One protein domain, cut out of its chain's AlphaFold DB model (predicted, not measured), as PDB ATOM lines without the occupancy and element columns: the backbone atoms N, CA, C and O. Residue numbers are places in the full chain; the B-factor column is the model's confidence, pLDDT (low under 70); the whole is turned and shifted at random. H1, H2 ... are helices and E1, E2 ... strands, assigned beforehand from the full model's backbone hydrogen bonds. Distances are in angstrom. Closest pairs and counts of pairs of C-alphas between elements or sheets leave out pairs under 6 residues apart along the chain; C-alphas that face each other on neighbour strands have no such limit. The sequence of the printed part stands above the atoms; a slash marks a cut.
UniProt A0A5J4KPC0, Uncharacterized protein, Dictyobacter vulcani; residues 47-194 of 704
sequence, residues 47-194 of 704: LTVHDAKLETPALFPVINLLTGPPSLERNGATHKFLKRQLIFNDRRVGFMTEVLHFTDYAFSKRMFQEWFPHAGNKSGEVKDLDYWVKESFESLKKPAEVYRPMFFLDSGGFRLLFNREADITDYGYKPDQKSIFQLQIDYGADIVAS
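AT A GLANCE: This is residues 47 to 194 of the 704 residues of an uncharacterized protein of Dictyobacter vulcani (UniProt A0A5J4KPC0). A small parallel sheet of three short strands, E4, E5 and E6, has H6 slanted over one face, while the hairpin E1 and E2 sits at the end where E4 and E5 begin, and E3 runs beside E4. H1 and H4 lie on the E4 side of the sheet, nearly crosswise to each other, and H3 lies away from the sheet, joined to H2 by a tight link and to H4 by a long one; no helix touches another. The printed part has 148 residues, with six named helices and six named strands in the order E1 E2 E3 H1 E4 H2 H3 H4 E5 H5 H6 E6, and its class is mixed, helices and strands. The whole is compact, with a radius of gyration of the C-alphas of 14.9 A, and rounded, with spans of 40 by 33 by 31 A.

HOW THE PARTS SIT: Begin at the sheet, where E4, residues 94 to 98, E5, residues 150 to 154, and E6, residues 191 to 193, run in that order, with E4 and E6 at its edges. E4 and E5 are parallel at 24 degrees; look for N 95 and O 150, 2.9 A apart, and N 152 and O 95, 2.8 A apart, both within hydrogen-bond range. E5 and E6 are parallel at 7 degrees, and N 153 and O 191 are within hydrogen-bond range at 2.9 A. Over one face of the sheet you find H6, residues 177 to 187, at a height over the sheet of 9.2 A, which gives two layers, a sheet with a helix on one face. H6 lies over E5 and only just over E6, on which 3 of its C-alphas fall, and it runs only just slantwise to the strands, at 31 degrees to E5 on the local plane. The closest C-alphas of H6 and E6 are those of Gln 184 and Val 192, 6.6 A apart. E5, H5, residues 157 to 162, H6 and E6 make a strand-helix-strand unit, two parallel neighbour strands with helices between, and its crossover is right-handed. E4, H2, residues 101 to 104, H3, residues 109 to 115, H4, residues 129 to 139, and E5 make another such unit. H4 and H6 are close but not clearly touching, the C-alphas of Leu 129 and Tyr 187 being closest at 5.7 A. H4 and H1, residues 78 to 89, are also close but not clearly touching, about perpendicular at 82 degrees, with the C-alphas of Phe 88 and Phe 137 closest at 7.1 A. E3, residues 58 to 61, pairs with no named strand, but the C-alphas of Phe 60 and Phe 95 are 4.9 A apart. E1, residues 47 to 49, and E2, residues 52 to 56, form an antiparallel hairpin, with N 47 and O 54 within hydrogen-bond range at 2.8 A. In H1, H3, H4, H5 and H6 every O i to N i+4 pair is within hydrogen-bond range; H2 is too short for such a pair.

IN THESE COORDINATES: Find C-alpha 47 at (31.219, -32.020, -23.909), where E1 begins. E4 runs 13.8 A from C-alpha 94 at (23.858, -24.633, -22.754), and E5 measures 12.9 A. H1 is 15.5 A long, H6 15.4 A, H4 14.9 A and E2 13.2 A. E6 ends at C-alpha 193, at (36.799, -18.343, -20.067).

THE WHOLE: The C-alphas of Pro 143 and Arg 164 are the two farthest apart, at 43.5 A. The printed part has no cut. The long links are E3 to H1, H3 to H4 and H5 to H6. Confidence is under 70 in residues 120 to 123, 144 to 146 and 159 to 167, and the mean pLDDT of the printed part is 88.1.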
ATOM      1  N   LEU A  47      30.690 -32.730 -25.064       93.06
ATOM      2  CA  LEU A  47      31.219 -32.020 -23.909       93.06
ATOM      3  C   LEU A  47      30.453 -32.472 -22.665       93.06
ATOM      4  O   LEU A  47      29.242 -32.279 -22.569       93.06
ATOM      5  N   THR A  48      31.164 -33.064 -21.707       89.94
ATOM      6  CA  THR A  48      30.600 -33.439 -20.406       89.94
ATOM      7  C   THR A  48      31.250 -32.603 -19.312       89.94
ATOM      8  O   THR A  48      32.471 -32.643 -19.129       89.94
ATOM      9  N   VAL A  49      30.433 -31.847 -18.578       87.88
ATOM     10  CA  VAL A  49      30.867 -31.070 -17.413       87.88
ATOM     11  C   VAL A  49      29.915 -31.350 -16.265       87.88
ATOM     12  O   VAL A  49      28.708 -31.143 -16.387       87.88
ATOM     13  N   HIS A  50      30.466 -31.854 -15.158       83.44
ATOM     14  CA  HIS A  50      29.682 -32.394 -14.048       83.44
ATOM     15  C   HIS A  50      28.695 -33.459 -14.577       83.44
ATOM     16  O   HIS A  50      29.132 -34.401 -15.237       83.44
ATOM     17  N   ASP A  51      27.391 -33.290 -14.341       78.50
ATOM     18  CA  ASP A  51      26.341 -34.191 -14.834       78.50
ATOM     19  C   ASP A  51      25.698 -33.716 -16.156       78.50
ATOM     20  O   ASP A  51      24.852 -34.411 -16.723       78.50
ATOM     21  N   ALA A  52      26.087 -32.541 -16.672       84.69
ATOM     22  CA  ALA A  52      25.538 -31.973 -17.900       84.69
ATOM     23  C   ALA A  52      26.315 -32.448 -19.140       84.69
ATOM     24  O   ALA A  52      27.548 -32.488 -19.152       84.69
ATOM     25  N   LYS A  53      25.578 -32.779 -20.206       90.06
ATOM     26  CA  LYS A  53      26.114 -33.279 -21.479       90.06
ATOM     27  C   LYS A  53      25.628 -32.419 -22.637       90.06
ATOM     28  O   LYS A  53      24.422 -32.259 -22.800       90.06
ATOM     29  N   LEU A  54      26.552 -31.915 -23.449       93.25
ATOM     30  CA  LEU A  54      26.278 -31.072 -24.609       93.25
ATOM     31  C   LEU A  54      26.912 -31.674 -25.868       93.25
ATOM     32  O   LEU A  54      28.129 -31.839 -25.939       93.25
ATOM     33  N   GLU A  55      26.088 -31.989 -26.862       94.81
ATOM     34  CA  GLU A  55      26.546 -32.431 -28.183       94.81
ATOM     35  C   GLU A  55      27.056 -31.244 -29.006       94.81
ATOM     36  O   GLU A  55      26.413 -30.193 -29.026       94.81
ATOM     37  N   THR A  56      28.169 -31.424 -29.718       95.50
ATOM     38  CA  THR A  56      28.751 -30.432 -30.629       95.50
ATOM     39  C   THR A  56      28.604 -30.865 -32.099       95.50
ATOM     40  O   THR A  56      28.546 -32.069 -32.358       95.50
ATOM     41  N   PRO A  57      28.554 -29.936 -33.075       96.31
ATOM     42  CA  PRO A  57      28.572 -28.484 -32.911       96.31
ATOM     43  C   PRO A  57      27.410 -27.917 -32.089       96.31
ATOM     44  O   PRO A  57      26.281 -28.385 -32.216       96.31
ATOM     45  N   ALA A  58      27.685 -26.934 -31.227       96.88
ATOM     46  CA  ALA A  58      26.690 -26.346 -30.324       96.88
ATOM     47  C   ALA A  58      26.659 -24.817 -30.391       96.88
ATOM     48  O   ALA A  58      27.681 -24.169 -30.609       96.88
ATOM     49  N   LEU A  59      25.487 -24.235 -30.127       97.50
ATOM     50  CA  LEU A  59      25.300 -22.790 -30.022       97.50
ATOM     51  C   LEU A  59      24.845 -22.402 -28.614       97.50
ATOM     52  O   LEU A  59      23.759 -22.787 -28.174       97.50
ATOM     53  N   PHE A  60      25.644 -21.580 -27.944       97.94
ATOM     54  CA  PHE A  60      25.285 -20.945 -26.688       97.94
ATOM     55  C   PHE A  60      24.558 -19.615 -26.961       97.94
ATOM     56  O   PHE A  60      25.139 -18.680 -27.520       97.94
ATOM     57  N   PRO A  61      23.280 -19.471 -26.585       97.81
ATOM     58  CA  PRO A  61      22.616 -18.186 -26.642       97.81
ATOM     59  C   PRO A  61      23.200 -17.303 -25.541       97.81
ATOM     60  O   PRO A  61      23.191 -17.674 -24.364       97.81
ATOM     61  N   VAL A  62      23.690 -16.124 -25.921       96.88
ATOM     62  CA  VAL A  62      24.140 -15.126 -24.951       96.88
ATOM     63  C   VAL A  62      22.905 -14.516 -24.299       96.88
ATOM     64  O   VAL A  62      22.034 -13.975 -24.994       96.88
ATOM     65  N   ILE A  63      22.794 -14.627 -22.977       95.38
ATOM     66  CA  ILE A  63      21.633 -14.172 -22.210       95.38
ATOM     67  C   ILE A  63      22.065 -13.467 -20.924       95.38
ATOM     68  O   ILE A  63      22.859 -13.989 -20.154       95.38
ATOM     69  N   ASN A  64      21.495 -12.290 -20.660       95.12
ATOM     70  CA  ASN A  64      21.725 -11.576 -19.409       95.12
ATOM     71  C   ASN A  64      20.843 -12.204 -18.323       95.12
ATOM     72  O   ASN A  64      19.610 -12.149 -18.392       95.12
ATOM     73  N   LEU A  65      21.478 -12.825 -17.334       95.00
ATOM     74  CA  LEU A  65      20.802 -13.548 -16.258       95.00
ATOM     75  C   LEU A  65      20.419 -12.611 -15.098       95.00
ATOM     76  O   LEU A  65      19.258 -12.600 -14.672       95.00
ATOM     77  N   LEU A  66      21.362 -11.768 -14.669       94.25
ATOM     78  CA  LEU A  66      21.280 -10.811 -13.570       94.25
ATOM     79  C   LEU A  66      20.839  -9.442 -14.090       94.25
ATOM     80  O   LEU A  66      21.633  -8.567 -14.427       94.25
ATOM     81  N   THR A  67      19.525  -9.267 -14.162       92.00
ATOM     82  CA  THR A  67      18.895  -8.063 -14.732       92.00
ATOM     83  C   THR A  67      18.041  -7.287 -13.724       92.00
ATOM     84  O   THR A  67      17.283  -6.390 -14.089       92.00
ATOM     85  N   GLY A  68      18.104  -7.679 -12.452       92.00
ATOM     86  CA  GLY A  68      17.303  -7.168 -11.345       92.00
ATOM     87  C   GLY A  68      17.407  -8.097 -10.127       92.00
ATOM     88  O   GLY A  68      18.245  -9.000 -10.136       92.00
ATOM     89  N   PRO A  69      16.567  -7.909  -9.092       92.88
ATOM     90  CA  PRO A  69      16.542  -8.784  -7.916       92.88
ATOM     91  C   PRO A  69      16.215 -10.238  -8.292       92.88
ATOM     92  O   PRO A  69      15.431 -10.439  -9.217       92.88
ATOM     93  N   PRO A  70      16.733 -11.256  -7.596       92.69
ATOM     94  CA  PRO A  70      16.383 -12.643  -7.894       92.69
ATOM     95  C   PRO A  70      14.869 -12.930  -7.742       92.69
ATOM     96  O   PRO A  70      14.110 -12.186  -7.109       92.69
ATOM     97  N   SER A  71      14.338 -13.999  -8.332       91.81
ATOM     98  CA  SER A  71      14.959 -15.090  -9.101       91.81
ATOM     99  C   SER A  71      14.981 -14.858 -10.631       91.81
ATOM    100  O   SER A  71      14.560 -13.807 -11.133       91.81
ATOM    101  N   LEU A  72      15.520 -15.827 -11.388       92.06
ATOM    102  CA  LEU A  72      15.841 -15.705 -12.821       92.06
ATOM    103  C   LEU A  72      14.626 -15.357 -13.696       92.06
ATOM    104  O   LEU A  72      14.752 -14.579 -14.640       92.06
ATOM    105  N   GLU A  73      13.438 -15.874 -13.405       91.31
ATOM    106  CA  GLU A  73      12.244 -15.760 -14.251       91.31
ATOM    107  C   GLU A  73      11.538 -14.390 -14.213       91.31
ATOM    108  O   GLU A  73      10.534 -14.190 -14.913       91.31
ATOM    109  N   ARG A  74      12.002 -13.452 -13.374       89.19
ATOM    110  CA  ARG A  74      11.218 -12.265 -12.982       89.19
ATOM    111  C   ARG A  74      11.520 -10.992 -13.772       89.19
ATOM    112  O   ARG A  74      10.627 -10.167 -13.949       89.19
ATOM    113  N   ASN A  75      12.750 -10.798 -14.241       87.94
ATOM    114  CA  ASN A  75      13.244  -9.489 -14.697       87.94
ATOM    115  C   ASN A  75      14.055  -9.555 -15.997       87.94
ATOM    116  O   ASN A  75      14.412 -10.635 -16.469       87.94
ATOM    117  N   GLY A  76      14.309  -8.368 -16.565       85.31
ATOM    118  CA  GLY A  76      15.184  -8.184 -17.725       85.31
ATOM    119  C   GLY A  76      14.486  -7.891 -19.047       85.31
ATOM    120  O   GLY A  76      15.072  -8.160 -20.088       85.31
ATOM    121  N   ALA A  77      13.253  -7.365 -19.035       88.31
ATOM    122  CA  ALA A  77      12.490  -7.041 -20.250       88.31
ATOM    123  C   ALA A  77      12.497  -8.223 -21.245       88.31
ATOM    124  O   ALA A  77      11.983  -9.289 -20.917       88.31
ATOM    125  N   THR A  78      13.142  -8.087 -22.406       92.50
ATOM    126  CA  THR A  78      13.317  -9.161 -23.398       92.50
ATOM    127  C   THR A  78      13.991 -10.410 -22.806       92.50
ATOM    128  O   THR A  78      13.574 -11.532 -23.083       92.50
ATOM    129  N   HIS A  79      14.978 -10.250 -21.918       94.75
ATOM    130  CA  HIS A  79      15.646 -11.370 -21.246       94.75
ATOM    131  C   HIS A  79      14.733 -12.112 -20.264       94.75
ATOM    132  O   HIS A  79      14.911 -13.311 -20.080       94.75
ATOM    133  N   LYS A  80      13.719 -11.457 -19.675       94.81
ATOM    134  CA  LYS A  80      12.694 -12.137 -18.855       94.81
ATOM    135  C   LYS A  80      11.972 -13.191 -19.694       94.81
ATOM    136  O   LYS A  80      11.843 -14.338 -19.273       94.81
ATOM    137  N   PHE A  81      11.523 -12.791 -20.885       95.75
ATOM    138  CA  PHE A  81      10.863 -13.681 -21.834       95.75
ATOM    139  C   PHE A  81      11.802 -14.821 -22.245       95.75
ATOM    140  O   PHE A  81      11.448 -15.987 -22.104       95.75
ATOM    141  N   LEU A  82      13.031 -14.498 -22.660       97.19
ATOM    142  CA  LEU A  82      14.008 -15.495 -23.105       97.19
ATOM    143  C   LEU A  82      14.395 -16.490 -22.005       97.19
ATOM    144  O   LEU A  82      14.471 -17.680 -22.288       97.19
ATOM    145  N   LYS A  83      14.572 -16.057 -20.750       96.31
ATOM    146  CA  LYS A  83      14.827 -16.962 -19.615       96.31
ATOM    147  C   LYS A  83      13.668 -17.944 -19.432       96.31
ATOM    148  O   LYS A  83      13.892 -19.148 -19.352       96.31
ATOM    149  N   ARG A  84      12.422 -17.448 -19.446       94.75
ATOM    150  CA  ARG A  84      11.204 -18.279 -19.380       94.75
ATOM    151  C   ARG A  84      11.137 -19.300 -20.507       94.75
ATOM    152  O   ARG A  84      10.913 -20.475 -20.234       94.75
ATOM    153  N   GLN A  85      11.369 -18.870 -21.745       95.44
ATOM    154  CA  GLN A  85      11.295 -19.772 -22.887       95.44
ATOM    155  C   GLN A  85      12.457 -20.761 -22.917       95.44
ATOM    156  O   GLN A  85      12.230 -21.961 -22.938       95.44
ATOM    157  N   LEU A  86      13.699 -20.292 -22.875       96.00
ATOM    158  CA  LEU A  86      14.857 -21.141 -23.131       96.00
ATOM    159  C   LEU A  86      15.211 -22.047 -21.946       96.00
ATOM    160  O   LEU A  86      15.501 -23.223 -22.157       96.00
ATOM    161  N   ILE A  87      15.172 -21.527 -20.712       94.50
ATOM    162  CA  ILE A  87      15.568 -22.286 -19.514       94.50
ATOM    163  C   ILE A  87      14.398 -23.133 -19.005       94.50
ATOM    164  O   ILE A  87      14.574 -24.312 -18.722       94.50
ATOM    165  N   PHE A  88      13.197 -22.558 -18.894       93.31
ATOM    166  CA  PHE A  88      12.099 -23.187 -18.145       93.31
ATOM    167  C   PHE A  88      11.034 -23.877 -19.013       93.31
ATOM    168  O   PHE A  88      10.300 -24.731 -18.506       93.31
ATOM    169  N   ASN A  89      10.927 -23.534 -20.302       92.31
ATOM    170  CA  ASN A  89      10.015 -24.202 -21.238       92.31
ATOM    171  C   ASN A  89      10.763 -25.179 -22.151       92.31
ATOM    172  O   ASN A  89      10.474 -26.369 -22.132       92.31
ATOM    173  N   ASP A  90      11.746 -24.693 -22.909       93.19
ATOM    174  CA  ASP A  90      12.543 -25.502 -23.834       93.19
ATOM    175  C   ASP A  90      13.588 -26.368 -23.134       93.19
ATOM    176  O   ASP A  90      14.025 -27.354 -23.725       93.19
ATOM    177  N   ARG A  91      14.001 -25.990 -21.916       93.12
ATOM    178  CA  ARG A  91      15.023 -26.693 -21.128       93.12
ATOM    179  C   ARG A  91      16.304 -26.938 -21.936       93.12
ATOM    180  O   ARG A  91      16.800 -28.060 -22.038       93.12
ATOM    181  N   ARG A  92      16.817 -25.884 -22.577       93.19
ATOM    182  CA  ARG A  92      18.040 -25.966 -23.394       93.19
ATOM    183  C   ARG A  92      19.253 -26.268 -22.519       93.19
ATOM    184  O   ARG A  92      19.348 -25.797 -21.399       93.19
ATOM    185  N   VAL A  93      20.201 -27.035 -23.050       91.81
ATOM    186  CA  VAL A  93      21.341 -27.507 -22.256       91.81
ATOM    187  C   VAL A  93      22.340 -26.396 -21.952       91.81
ATOM    188  O   VAL A  93      22.766 -26.303 -20.817       91.81
ATOM    189  N   GLY A  94      22.746 -25.577 -22.923       94.81
ATOM    190  CA  GLY A  94      23.858 -24.633 -22.754       94.81
ATOM    191  C   GLY A  94      23.440 -23.174 -22.877       94.81
ATOM    192  O   GLY A  94      22.711 -22.823 -23.804       94.81
ATOM    193  N   PHE A  95      23.964 -22.322 -21.994       97.44
ATOM    194  CA  PHE A  95      23.811 -20.865 -22.024       97.44
ATOM    195  C   PHE A  95      25.152 -20.175 -21.850       97.44
ATOM    196  O   PHE A  95      25.989 -20.660 -21.094       97.44
ATOM    197  N   MET A  96      25.328 -19.022 -22.494       97.75
ATOM    198  CA  MET A  96      26.475 -18.162 -22.233       97.75
ATOM    199  C   MET A  96      26.029 -16.853 -21.592       97.75
ATOM    200  O   MET A  96      25.014 -16.272 -21.978       97.75
ATOM    201  N   THR A  97      26.797 -16.370 -20.625       95.88
ATOM    202  CA  THR A  97      26.652 -15.011 -20.102       95.88
ATOM    203  C   THR A  97      28.025 -14.421 -19.822       95.88
ATOM    204  O   THR A  97      28.910 -15.086 -19.296       95.88
ATOM    205  N   GLU A  98      28.200 -13.147 -20.140       93.50
ATOM    206  CA  GLU A  98      29.355 -12.371 -19.690       93.50
ATOM    207  C   GLU A  98      29.218 -12.104 -18.190       93.50
ATOM    208  O   GLU A  98      28.143 -11.694 -17.760       93.50
ATOM    209  N   VAL A  99      30.250 -12.298 -17.367       93.88
ATOM    210  CA  VAL A  99      30.114 -12.126 -15.904       93.88
ATOM    211  C   VAL A  99      29.812 -10.695 -15.459       93.88
ATOM    212  O   VAL A  99      29.384 -10.500 -14.327       93.88
ATOM    213  N   LEU A 100      29.987  -9.691 -16.326       91.50
ATOM    214  CA  LEU A 100      29.830  -8.272 -15.984       91.50
ATOM    215  C   LEU A 100      28.551  -7.627 -16.511       91.50
ATOM    216  O   LEU A 100      28.305  -6.456 -16.218       91.50
ATOM    217  N   HIS A 101      27.701  -8.371 -17.220       89.81
ATOM    218  CA  HIS A 101      26.473  -7.843 -17.825       89.81
ATOM    219  C   HIS A 101      25.535  -7.143 -16.826       89.81
ATOM    220  O   HIS A 101      24.750  -6.280 -17.212       89.81
ATOM    221  N   PHE A 102      25.593  -7.499 -15.538       88.94
ATOM    222  CA  PHE A 102      24.786  -6.866 -14.493       88.94
ATOM    223  C   PHE A 102      25.093  -5.368 -14.343       88.94
ATOM    224  O   PHE A 102      24.218  -4.597 -13.955       88.94
ATOM    225  N   THR A 103      26.300  -4.932 -14.712       84.88
ATOM    226  CA  THR A 103      26.705  -3.519 -14.672       84.88
ATOM    227  C   THR A 103      25.995  -2.650 -15.721       84.88
ATOM    228  O   THR A 103      26.037  -1.428 -15.620       84.88
ATOM    229  N   ASP A 104      25.285  -3.250 -16.687       82.44
ATOM    230  CA  ASP A 104      24.432  -2.528 -17.649       82.44
ATOM    231  C   ASP A 104      23.067  -2.126 -17.068       82.44
ATOM    232  O   ASP A 104      22.288  -1.412 -17.705       82.44
ATOM    233  N   TYR A 105      22.753  -2.594 -15.860       83.81
ATOM    234  CA  TYR A 105      21.483  -2.367 -15.183       83.81
ATOM    235  C   TYR A 105      21.686  -1.501 -13.938       83.81
ATOM    236  O   TYR A 105      22.800  -1.316 -13.450       83.81
ATOM    237  N   ALA A 106      20.588  -0.981 -13.380       80.44
ATOM    238  CA  ALA A 106      20.591  -0.351 -12.060       80.44
ATOM    239  C   ALA A 106      20.784  -1.422 -10.965       80.44
ATOM    240  O   ALA A 106      19.857  -1.766 -10.230       80.44
ATOM    241  N   PHE A 107      21.984  -1.993 -10.917       83.31
ATOM    242  CA  PHE A 107      22.345  -3.146 -10.112       83.31
ATOM    243  C   PHE A 107      23.222  -2.682  -8.951       83.31
ATOM    244  O   PHE A 107      24.267  -2.077  -9.159       83.31
ATOM    245  N   SER A 108      22.766  -2.886  -7.716       88.31
ATOM    246  CA  SER A 108      23.478  -2.415  -6.523       88.31
ATOM    247  C   SER A 108      24.326  -3.521  -5.902       88.31
ATOM    248  O   SER A 108      24.050  -4.707  -6.082       88.31
ATOM    249  N   LYS A 109      25.309  -3.149  -5.075       88.56
ATOM    250  CA  LYS A 109      26.073  -4.103  -4.254       88.56
ATOM    251  C   LYS A 109      25.171  -4.999  -3.402       88.56
ATOM    252  O   LYS A 109      25.408  -6.197  -3.305       88.56
ATOM    253  N   ARG A 110      24.121  -4.424  -2.806       89.88
ATOM    254  CA  ARG A 110      23.126  -5.182  -2.038       89.88
ATOM    255  C   ARG A 110      22.434  -6.223  -2.916       89.88
ATOM    256  O   ARG A 110      22.322  -7.368  -2.512       89.88
ATOM    257  N   MET A 111      22.013  -5.836  -4.120       91.56
ATOM    258  CA  MET A 111      21.383  -6.758  -5.068       91.56
ATOM    259  C   MET A 111      22.343  -7.881  -5.476       91.56
ATOM    260  O   MET A 111      21.935  -9.032  -5.545       91.56
ATOM    261  N   PHE A 112      23.625  -7.574  -5.680       91.62
ATOM    262  CA  PHE A 112      24.647  -8.589  -5.943       91.62
ATOM    263  C   PHE A 112      24.785  -9.590  -4.790       91.62
ATOM    264  O   PHE A 112      24.838 -10.790  -5.028       91.62
ATOM    265  N   GLN A 113      24.769  -9.114  -3.545       90.31
ATOM    266  CA  GLN A 113      24.798  -9.973  -2.355       90.31
ATOM    267  C   GLN A 113      23.518 -10.798  -2.178       90.31
ATOM    268  O   GLN A 113      23.581 -11.889  -1.626       90.31
ATOM    269  N   GLU A 114      22.367 -10.300  -2.636       92.56
ATOM    270  CA  GLU A 114      21.131 -11.089  -2.671       92.56
ATOM    271  C   GLU A 114      21.247 -12.251  -3.662       92.56
ATOM    272  O   GLU A 114      20.756 -13.332  -3.358       92.56
ATOM    273  N   TRP A 115      21.915 -12.050  -4.806       93.62
ATOM    274  CA  TRP A 115      22.210 -13.121  -5.761       93.62
ATOM    275  C   TRP A 115      23.254 -14.101  -5.230       93.62
ATOM    276  O   TRP A 115      23.003 -15.297  -5.281       93.62
ATOM    277  N   PHE A 116      24.383 -13.610  -4.711       93.62
ATOM    278  CA  PHE A 116      25.532 -14.422  -4.297       93.62
ATOM    279  C   PHE A 116      25.979 -14.054  -2.867       93.62
ATOM    280  O   PHE A 116      26.964 -13.336  -2.686       93.62
ATOM    281  N   PRO A 117      25.278 -14.512  -1.816       91.00
ATOM    282  CA  PRO A 117      25.598 -14.157  -0.430       91.00
ATOM    283  C   PRO A 117      26.921 -14.768   0.065       91.00
ATOM    284  O   PRO A 117      27.493 -14.291   1.053       91.00
ATOM    285  N   HIS A 118      27.427 -15.810  -0.603       88.19
ATOM    286  CA  HIS A 118      28.742 -16.411  -0.358       88.19
ATOM    287  C   HIS A 118      29.898 -15.573  -0.918       88.19
ATOM    288  O   HIS A 118      31.024 -15.686  -0.426       88.19
ATOM    289  N   ALA A 119      29.634 -14.693  -1.890       83.44
ATOM    290  CA  ALA A 119      30.651 -13.819  -2.455       83.44
ATOM    291  C   ALA A 119      31.239 -12.902  -1.364       83.44
ATOM    292  O   ALA A 119      30.541 -12.100  -0.735       83.44
ATOM    293  N   GLY A 120      32.547 -13.023  -1.118       66.00
ATOM    294  CA  GLY A 120      33.257 -12.218  -0.118       66.00
ATOM    295  C   GLY A 120      33.230 -12.752   1.323       66.00
ATOM    296  O   GLY A 120      33.471 -11.969   2.244       66.00
ATOM    297  N   ASN A 121      32.985 -14.056   1.529       59.19
ATOM    298  CA  ASN A 121      33.182 -14.795   2.795       59.19
ATOM    299  C   ASN A 121      32.326 -14.347   4.000       59.19
ATOM    300  O   ASN A 121      32.753 -14.491   5.146       59.19
ATOM    301  N   LYS A 122      31.128 -13.786   3.786       56.00
ATOM    302  CA  LYS A 122      30.292 -13.262   4.889       56.00
ATOM    303  C   LYS A 122      29.152 -14.176   5.340       56.00
ATOM    304  O   LYS A 122      28.610 -13.946   6.417       56.00
ATOM    305  N   SER A 123      28.789 -15.190   4.558       63.88
ATOM    306  CA  SER A 123      27.706 -16.119   4.890       63.88
ATOM    307  C   SER A 123      28.107 -17.569   4.606       63.88
ATOM    308  O   SER A 123      28.964 -17.824   3.764       63.88
ATOM    309  N   GLY A 124      27.499 -18.518   5.325       73.69
ATOM    310  CA  GLY A 124      27.595 -19.953   5.022       73.69
ATOM    311  C   GLY A 124      26.548 -20.432   4.007       73.69
ATOM    312  O   GLY A 124      26.451 -21.628   3.755       73.69
ATOM    313  N   GLU A 125      25.739 -19.518   3.464       85.50
ATOM    314  CA  GLU A 125      24.690 -19.811   2.489       85.50
ATOM    315  C   GLU A 125      25.262 -19.661   1.072       85.50
ATOM    316  O   GLU A 125      25.806 -18.613   0.736       85.50
ATOM    317  N   VAL A 126      25.141 -20.698   0.239       88.62
ATOM    318  CA  VAL A 126      25.599 -20.679  -1.159       88.62
ATOM    319  C   VAL A 126      24.382 -20.591  -2.071       88.62
ATOM    320  O   VAL A 126      23.564 -21.512  -2.092       88.62
ATOM    321  N   LYS A 127      24.267 -19.491  -2.824       94.19
ATOM    322  CA  LYS A 127      23.227 -19.303  -3.850       94.19
ATOM    323  C   LYS A 127      23.870 -19.009  -5.191       94.19
ATOM    324  O   LYS A 127      24.058 -17.859  -5.554       94.19
ATOM    325  N   ASP A 128      24.260 -20.046  -5.907       94.06
ATOM    326  CA  ASP A 128      24.754 -19.938  -7.277       94.06
ATOM    327  C   ASP A 128      23.595 -19.951  -8.293       94.06
ATOM    328  O   ASP A 128      22.412 -19.949  -7.937       94.06
ATOM    329  N   LEU A 129      23.907 -19.941  -9.590       94.81
ATOM    330  CA  LEU A 129      22.878 -20.024 -10.625       94.81
ATOM    331  C   LEU A 129      22.080 -21.336 -10.568       94.81
ATOM    332  O   LEU A 129      20.889 -21.309 -10.878       94.81
ATOM    333  N   ASP A 130      22.676 -22.449 -10.135       92.25
ATOM    334  CA  ASP A 130      21.967 -23.724  -9.969       92.25
ATOM    335  C   ASP A 130      20.888 -23.629  -8.879       92.25
ATOM    336  O   ASP A 130      19.766 -24.110  -9.078       92.25
ATOM    337  N   TYR A 131      21.185 -22.967  -7.756       93.75
ATOM    338  CA  TYR A 131      20.189 -22.623  -6.737       93.75
ATOM    339  C   TYR A 131      19.047 -21.806  -7.353       93.75
ATOM    340  O   TYR A 131      17.879 -22.182  -7.251       93.75
ATOM    341  N   TRP A 132      19.369 -20.730  -8.076       94.75
ATOM    342  CA  TRP A 132      18.343 -19.851  -8.642       94.75
ATOM    343  C   TRP A 132      17.511 -20.501  -9.742       94.75
ATOM    344  O   TRP A 132      16.341 -20.144  -9.900       94.75
ATOM    345  N   VAL A 133      18.063 -21.455 -10.492       93.38
ATOM    346  CA  VAL A 133      17.290 -22.271 -11.435       93.38
ATOM    347  C   VAL A 133      16.239 -23.087 -10.680       93.38
ATOM    348  O   VAL A 133      15.071 -23.036 -11.069       93.38
ATOM    349  N   LYS A 134      16.611 -23.769  -9.586       91.94
ATOM    350  CA  LYS A 134      15.679 -24.570  -8.767       91.94
ATOM    351  C   LYS A 134      14.558 -23.713  -8.175       91.94
ATOM    352  O   LYS A 134      13.390 -24.012  -8.413       91.94
ATOM    353  N   GLU A 135      14.903 -22.594  -7.541       92.88
ATOM    354  CA  GLU A 135      13.919 -21.649  -6.986       92.88
ATOM    355  C   GLU A 135      12.944 -21.134  -8.057       92.88
ATOM    356  O   GLU A 135      11.744 -20.987  -7.825       92.88
ATOM    357  N   SER A 136      13.448 -20.877  -9.268       93.56
ATOM    358  CA  SER A 136      12.617 -20.401 -10.376       93.56
ATOM    359  C   SER A 136      11.640 -21.479 -10.871       93.56
ATOM    360  O   SER A 136      10.518 -21.146 -11.253       93.56
ATOM    361  N   PHE A 137      12.021 -22.765 -10.859       91.44
ATOM    362  CA  PHE A 137      11.104 -23.871 -11.175       91.44
ATOM    363  C   PHE A 137       9.959 -23.962 -10.162       91.44
ATOM    364  O   PHE A 137       8.798 -24.083 -10.566       91.44
ATOM    365  N   GLU A 138      10.277 -23.837  -8.872       90.00
ATOM    366  CA  GLU A 138       9.288 -23.828  -7.792       90.00
ATOM    367  C   GLU A 138       8.335 -22.632  -7.914       90.00
ATOM    368  O   GLU A 138       7.114 -22.808  -7.929       90.00
ATOM    369  N   SER A 139       8.880 -21.427  -8.117       90.75
ATOM    370  CA  SER A 139       8.120 -20.186  -8.349       90.75
ATOM    371  C   SER A 139       7.163 -20.306  -9.545       90.75
ATOM    372  O   SER A 139       5.992 -19.922  -9.471       90.75
ATOM    373  N   LEU A 140       7.628 -20.912 -10.642       90.81
ATOM    374  CA  LEU A 140       6.830 -21.154 -11.848       90.81
ATOM    375  C   LEU A 140       5.868 -22.346 -11.727       90.81
ATOM    376  O   LEU A 140       5.135 -22.613 -12.682       90.81
ATOM    377  N   LYS A 141       5.857 -23.060 -10.592       91.00
ATOM    378  CA  LYS A 141       5.065 -24.281 -10.364       91.00
ATOM    379  C   LYS A 141       5.285 -25.336 -11.454       91.00
ATOM    380  O   LYS A 141       4.349 -26.008 -11.888       91.00
ATOM    381  N   LYS A 142       6.525 -25.459 -11.925       84.19
ATOM    382  CA  LYS A 142       6.934 -26.466 -12.907       84.19
ATOM    383  C   LYS A 142       7.632 -27.617 -12.178       84.19
ATOM    384  O   LYS A 142       8.420 -27.350 -11.276       84.19
ATOM    385  N   PRO A 143       7.385 -28.884 -12.555       76.00
ATOM    386  CA  PRO A 143       8.106 -29.997 -11.957       76.00
ATOM    387  C   PRO A 143       9.602 -29.849 -12.252       76.00
ATOM    388  O   PRO A 143       9.996 -29.646 -13.406       76.00
ATOM    389  N   ALA A 144      10.421 -29.950 -11.204       62.88
ATOM    390  CA  ALA A 144      11.865 -30.083 -11.318       62.88
ATOM    391  C   ALA A 144      12.178 -31.491 -11.848       62.88
ATOM    392  O   ALA A 144      12.450 -32.423 -11.096       62.88
ATOM    393  N   GLU A 145      12.042 -31.680 -13.158       63.81
ATOM    394  CA  GLU A 145      12.598 -32.856 -13.827       63.81
ATOM    395  C   GLU A 145      14.135 -32.806 -13.799       63.81
ATOM    396  O   GLU A 145      14.723 -31.795 -13.413       63.81
ATOM    397  N   VAL A 146      14.791 -33.895 -14.216       68.19
ATOM    398  CA  VAL A 146      16.254 -33.983 -14.363       68.19
ATOM    399  C   VAL A 146      16.715 -32.984 -15.436       68.19
ATOM    400  O   VAL A 146      16.865 -33.320 -16.606       68.19
ATOM    401  N   TYR A 147      16.881 -31.725 -15.047       83.88
ATOM    402  CA  TYR A 147      17.331 -30.635 -15.896       83.88
ATOM    403  C   TYR A 147      18.254 -29.718 -15.100       83.88
ATOM    404  O   TYR A 147      17.858 -29.124 -14.098       83.88
ATOM    405  N   ARG A 148      19.491 -29.600 -15.578       86.50
ATOM    406  CA  ARG A 148      20.506 -28.682 -15.070       86.50
ATOM    407  C   ARG A 148      21.157 -28.011 -16.280       86.50
ATOM    408  O   ARG A 148      21.820 -28.714 -17.047       86.50
ATOM    409  N   PRO A 149      20.927 -26.711 -16.505       91.94
ATOM    410  CA  PRO A 149      21.603 -26.001 -17.577       91.94
ATOM    411  C   PRO A 149      23.111 -25.944 -17.313       91.94
ATOM    412  O   PRO A 149      23.551 -25.902 -16.172       91.94
ATOM    413  N   MET A 150      23.885 -25.925 -18.388       94.94
ATOM    414  CA  MET A 150      25.314 -25.680 -18.406       94.94
ATOM    415  C   MET A 150      25.547 -24.184 -18.617       94.94
ATOM    416  O   MET A 150      25.165 -23.637 -19.660       94.94
ATOM    417  N   PHE A 151      26.180 -23.529 -17.647       96.88
ATOM    418  CA  PHE A 151      26.505 -22.107 -17.738       96.88
ATOM    419  C   PHE A 151      27.954 -21.893 -18.176       96.88
ATOM    420  O   PHE A 151      28.899 -22.206 -17.449       96.88
ATOM    421  N   PHE A 152      28.117 -21.316 -19.369       97.94
ATOM    422  CA  PHE A 152      29.381 -20.807 -19.877       97.94
ATOM    423  C   PHE A 152      29.530 -19.326 -19.531       97.94
ATOM    424  O   PHE A 152      28.812 -18.470 -20.046       97.94
ATOM    425  N   LEU A 153      30.460 -19.023 -18.631       97.50
ATOM    426  CA  LEU A 153      30.705 -17.667 -18.176       97.50
ATOM    427  C   LEU A 153      31.900 -17.056 -18.896       97.50
ATOM    428  O   LEU A 153      33.046 -17.454 -18.673       97.50
ATOM    429  N   ASP A 154      31.627 -16.059 -19.728       95.50
ATOM    430  CA  ASP A 154      32.658 -15.231 -20.342       95.50
ATOM    431  C   ASP A 154      33.249 -14.257 -19.319       95.50
ATOM    432  O   ASP A 154      32.535 -13.710 -18.479       95.50
ATOM    433  N   SER A 155      34.561 -14.051 -19.392       92.38
ATOM    434  CA  SER A 155      35.353 -13.292 -18.424       92.38
ATOM    435  C   SER A 155      35.044 -11.789 -18.440       92.38
ATOM    436  O   SER A 155      35.316 -11.090 -17.462       92.38
ATOM    437  N   GLY A 156      34.466 -11.284 -19.536       84.56
ATOM    438  CA  GLY A 156      34.190  -9.860 -19.726       84.56
ATOM    439  C   GLY A 156      35.440  -9.028 -20.027       84.56
ATOM    440  O   GLY A 156      35.408  -7.805 -19.847       84.56
ATOM    441  N   GLY A 157      36.533  -9.649 -20.493       77.44
ATOM    442  CA  GLY A 157      37.788  -8.961 -20.817       77.44
ATOM    443  C   GLY A 157      37.612  -7.822 -21.823       77.44
ATOM    444  O   GLY A 157      38.211  -6.758 -21.655       77.44
ATOM    445  N   PHE A 158      36.672  -7.953 -22.769       70.06
ATOM    446  CA  PHE A 158      36.267  -6.843 -23.637       70.06
ATOM    447  C   PHE A 158      35.850  -5.597 -22.838       70.06
ATOM    448  O   PHE A 158      36.338  -4.507 -23.098       70.06
ATOM    449  N   ARG A 159      35.020  -5.704 -21.800       69.44
ATOM    450  CA  ARG A 159      34.597  -4.520 -21.028       69.44
ATOM    451  C   ARG A 159      35.673  -4.000 -20.085       69.44
ATOM    452  O   ARG A 159      35.846  -2.786 -19.972       69.44
ATOM    453  N   LEU A 160      36.391  -4.902 -19.420       62.78
ATOM    454  CA  LEU A 160      37.403  -4.542 -18.423       62.78
ATOM    455  C   LEU A 160      38.638  -3.894 -19.051       62.78
ATOM    456  O   LEU A 160      39.176  -2.930 -18.512       62.78
ATOM    457  N   LEU A 161      39.093  -4.428 -20.186       57.12
ATOM    458  CA  LEU A 161      40.437  -4.182 -20.714       57.12
ATOM    459  C   LEU A 161      40.435  -3.464 -22.073       57.12
ATOM    460  O   LEU A 161      41.498  -3.032 -22.539       57.12
ATOM    461  N   PHE A 162      39.260  -3.308 -22.692       53.81
ATOM    462  CA  PHE A 162      39.047  -2.420 -23.838       53.81
ATOM    463  C   PHE A 162      38.455  -1.073 -23.401       53.81
ATOM    464  O   PHE A 162      39.054  -0.037 -23.666       53.81
ATOM    465  N   ASN A 163      37.347  -1.078 -22.647       53.62
ATOM    466  CA  ASN A 163      36.628   0.154 -22.295       53.62
ATOM    467  C   ASN A 163      37.028   0.779 -20.940       53.62
ATOM    468  O   ASN A 163      36.619   1.900 -20.686       53.62
ATOM    469  N   ARG A 164      37.829   0.118 -20.079       51.84
ATOM    470  CA  ARG A 164      38.317   0.617 -18.757       51.84
ATOM    471  C   ARG A 164      37.254   1.290 -17.855       51.84
ATOM    472  O   ARG A 164      37.582   2.156 -17.047       51.84
ATOM    473  N   GLU A 165      35.988   0.900 -17.965       50.94
ATOM    474  CA  GLU A 165      34.874   1.619 -17.316       50.94
ATOM    475  C   GLU A 165      34.155   0.832 -16.217       50.94
ATOM    476  O   GLU A 165      33.454   1.424 -15.398       50.94
ATOM    477  N   ALA A 166      34.324  -0.491 -16.169       58.81
ATOM    478  CA  ALA A 166      33.678  -1.321 -15.161       58.81
ATOM    479  C   ALA A 166      34.574  -1.446 -13.917       58.81
ATOM    480  O   ALA A 166      35.417  -2.339 -13.830       58.81
ATOM    481  N   ASP A 167      34.391  -0.546 -12.947       68.75
ATOM    482  CA  ASP A 167      34.928  -0.740 -11.599       68.75
ATOM    483  C   ASP A 167      34.090  -1.796 -10.864       68.75
ATOM    484  O   ASP A 167      32.928  -1.577 -10.519       68.75
ATOM    485  N   ILE A 168      34.683  -2.973 -10.661       82.81
ATOM    486  CA  ILE A 168      34.046  -4.106  -9.981       82.81
ATOM    487  C   ILE A 168      34.476  -4.248  -8.515       82.81
ATOM    488  O   ILE A 168      34.049  -5.182  -7.828       82.81
ATOM    489  N   THR A 169      35.280  -3.307  -8.009       83.69
ATOM    490  CA  THR A 169      35.764  -3.330  -6.622       83.69
ATOM    491  C   THR A 169      34.635  -3.151  -5.614       83.69
ATOM    492  O   THR A 169      34.656  -3.779  -4.551       83.69
ATOM    493  N   ASP A 170      33.578  -2.425  -5.986       82.12
ATOM    494  CA  ASP A 170      32.353  -2.299  -5.193       82.12
ATOM    495  C   ASP A 170      31.703  -3.658  -4.891       82.12
ATOM    496  O   ASP A 170      31.127  -3.844  -3.811       82.12
ATOM    497  N   TYR A 171      31.863  -4.631  -5.791       85.44
ATOM    498  CA  TYR A 171      31.342  -5.994  -5.667       85.44
ATOM    499  C   TYR A 171      32.344  -6.968  -5.031       85.44
ATOM    500  O   TYR A 171      32.003  -8.123  -4.806       85.44
ATOM    501  N   GLY A 172      33.545  -6.501  -4.671       86.75
ATOM    502  CA  GLY A 172      34.574  -7.303  -4.003       86.75
ATOM    503  C   GLY A 172      35.574  -7.980  -4.940       86.75
ATOM    504  O   GLY A 172      36.370  -8.793  -4.472       86.75
ATOM    505  N   TYR A 173      35.577  -7.631  -6.229       90.25
ATOM    506  CA  TYR A 173      36.463  -8.226  -7.231       90.25
ATOM    507  C   TYR A 173      37.431  -7.193  -7.804       90.25
ATOM    508  O   TYR A 173      37.219  -5.986  -7.719       90.25
ATOM    509  N   LYS A 174      38.513  -7.673  -8.408       88.94
ATOM    510  CA  LYS A 174      39.485  -6.860  -9.143       88.94
ATOM    511  C   LYS A 174      39.515  -7.291 -10.611       88.94
ATOM    512  O   LYS A 174      39.177  -8.437 -10.904       88.94
ATOM    513  N   PRO A 175      39.928  -6.416 -11.542       86.56
ATOM    514  CA  PRO A 175      40.038  -6.751 -12.961       86.56
ATOM    515  C   PRO A 175      41.308  -7.577 -13.252       86.56
ATOM    516  O   PRO A 175      42.136  -7.197 -14.073       86.56
ATOM    517  N   ASP A 176      41.483  -8.693 -12.541       90.06
ATOM    518  CA  ASP A 176      42.586  -9.641 -12.712       90.06
ATOM    519  C   ASP A 176      42.061 -11.077 -12.846       90.06
ATOM    520  O   ASP A 176      40.961 -11.401 -12.395       90.06
ATOM    521  N   GLN A 177      42.854 -11.956 -13.463       94.12
ATOM    522  CA  GLN A 177      42.441 -13.327 -13.781       94.12
ATOM    523  C   GLN A 177      41.973 -14.125 -12.556       94.12
ATOM    524  O   GLN A 177      41.045 -14.924 -12.669       94.12
ATOM    525  N   LYS A 178      42.590 -13.933 -11.385       95.06
ATOM    526  CA  LYS A 178      42.220 -14.678 -10.174       95.06
ATOM    527  C   LYS A 178      40.857 -14.227  -9.658       95.06
ATOM    528  O   LYS A 178      40.023 -15.061  -9.318       95.06
ATOM    529  N   SER A 179      40.633 -12.921  -9.618       93.62
ATOM    530  CA  SER A 179      39.380 -12.326  -9.162       93.62
ATOM    531  C   SER A 179      38.226 -12.608 -10.125       93.62
ATOM    532  O   SER A 179      37.131 -12.925  -9.674       93.62
ATOM    533  N   ILE A 180      38.465 -12.558 -11.439       95.12
ATOM    534  CA  ILE A 180      37.446 -12.898 -12.443       95.12
ATOM    535  C   ILE A 180      37.126 -14.390 -12.431       95.12
ATOM    536  O   ILE A 180      35.954 -14.753 -12.483       95.12
ATOM    537  N   PHE A 181      38.131 -15.254 -12.260       96.19
ATOM    538  CA  PHE A 181      37.880 -16.674 -12.033       96.19
ATOM    539  C   PHE A 181      37.025 -16.897 -10.781       96.19
ATOM    540  O   PHE A 181      36.045 -17.629 -10.845       96.19
ATOM    541  N   GLN A 182      37.323 -16.216  -9.668       95.19
ATOM    542  CA  GLN A 182      36.496 -16.314  -8.463       95.19
ATOM    543  C   GLN A 182      35.057 -15.847  -8.713       95.19
ATOM    544  O   GLN A 182      34.132 -16.526  -8.291       95.19
ATOM    545  N   LEU A 183      34.854 -14.751  -9.448       95.19
ATOM    546  CA  LEU A 183      33.519 -14.292  -9.841       95.19
ATOM    547  C   LEU A 183      32.774 -15.352 -10.668       95.19
ATOM    548  O   LEU A 183      31.593 -15.596 -10.435       95.19
ATOM    549  N   GLN A 184      33.461 -16.014 -11.604       96.81
ATOM    550  CA  GLN A 184      32.873 -17.110 -12.375       96.81
ATOM    551  C   GLN A 184      32.497 -18.305 -11.477       96.81
ATOM    552  O   GLN A 184      31.436 -18.905 -11.658       96.81
ATOM    553  N   ILE A 185      33.334 -18.637 -10.490       94.69
ATOM    554  CA  ILE A 185      33.035 -19.679  -9.498       94.69
ATOM    555  C   ILE A 185      31.850 -19.283  -8.614       94.69
ATOM    556  O   ILE A 185      30.983 -20.116  -8.370       94.69
ATOM    557  N   ASP A 186      31.757 -18.022  -8.189       94.25
ATOM    558  CA  ASP A 186      30.665 -17.546  -7.336       94.25
ATOM    559  C   ASP A 186      29.307 -17.610  -8.055       94.25
ATOM    560  O   ASP A 186      28.289 -17.880  -7.417       94.25
ATOM    561  N   TYR A 187      29.292 -17.454  -9.381       95.69
ATOM    562  CA  TYR A 187      28.117 -17.715 -10.218       95.69
ATOM    563  C   TYR A 187      27.739 -19.205 -10.311       95.69
ATOM    564  O   TYR A 187      26.597 -19.510 -10.654       95.69
ATOM    565  N   GLY A 188      28.667 -20.129 -10.051       94.12
ATOM    566  CA  GLY A 188      28.492 -21.567 -10.278       94.12
ATOM    567  C   GLY A 188      28.767 -22.005 -11.721       94.12
ATOM    568  O   GLY A 188      28.041 -22.838 -12.253       94.12
ATOM    569  N   ALA A 189      29.775 -21.423 -12.382       95.44
ATOM    570  CA  ALA A 189      30.123 -21.759 -13.766       95.44
ATOM    571  C   ALA A 189      30.386 -23.258 -13.993       95.44
ATOM    572  O   ALA A 189      31.153 -23.883 -13.261       95.44
ATOM    573  N   ASP A 190      29.873 -23.792 -15.104       95.56
ATOM    574  CA  ASP A 190      30.307 -25.086 -15.640       95.56
ATOM    575  C   ASP A 190      31.467 -24.917 -16.620       95.56
ATOM    576  O   ASP A 190      32.387 -25.732 -16.648       95.56
ATOM    577  N   ILE A 191      31.445 -23.848 -17.415       97.69
ATOM    578  CA  ILE A 191      32.518 -23.490 -18.342       97.69
ATOM    579  C   ILE A 191      33.003 -22.084 -17.995       97.69
ATOM    580  O   ILE A 191      32.198 -21.169 -17.823       97.69
ATOM    581  N   VAL A 192      34.321 -21.905 -17.916       97.81
ATOM    582  CA  VAL A 192      34.960 -20.618 -17.616       97.81
ATOM    583  C   VAL A 192      35.898 -20.204 -18.740       97.81
ATOM    584  O   VAL A 192      36.685 -21.017 -19.220       97.81
ATOM    585  N   ALA A 193      35.829 -18.942 -19.154       97.75
ATOM    586  CA  ALA A 193      36.799 -18.343 -20.067       97.75
ATOM    587  C   ALA A 193      37.953 -17.674 -19.304       97.75
ATOM    588  O   ALA A 193      37.731 -17.077 -18.247       97.75
ATOM    589  N   SER A 194      39.169 -17.720 -19.853       97.12
ATOM    590  CA  SER A 194      40.276 -16.881 -19.373       97.12
ATOM    591  C   SER A 194      39.978 -15.397 -19.593       97.12
ATOM    592  O   SER A 194      39.349 -15.022 -20.581       97.12
TER     593      SER A 194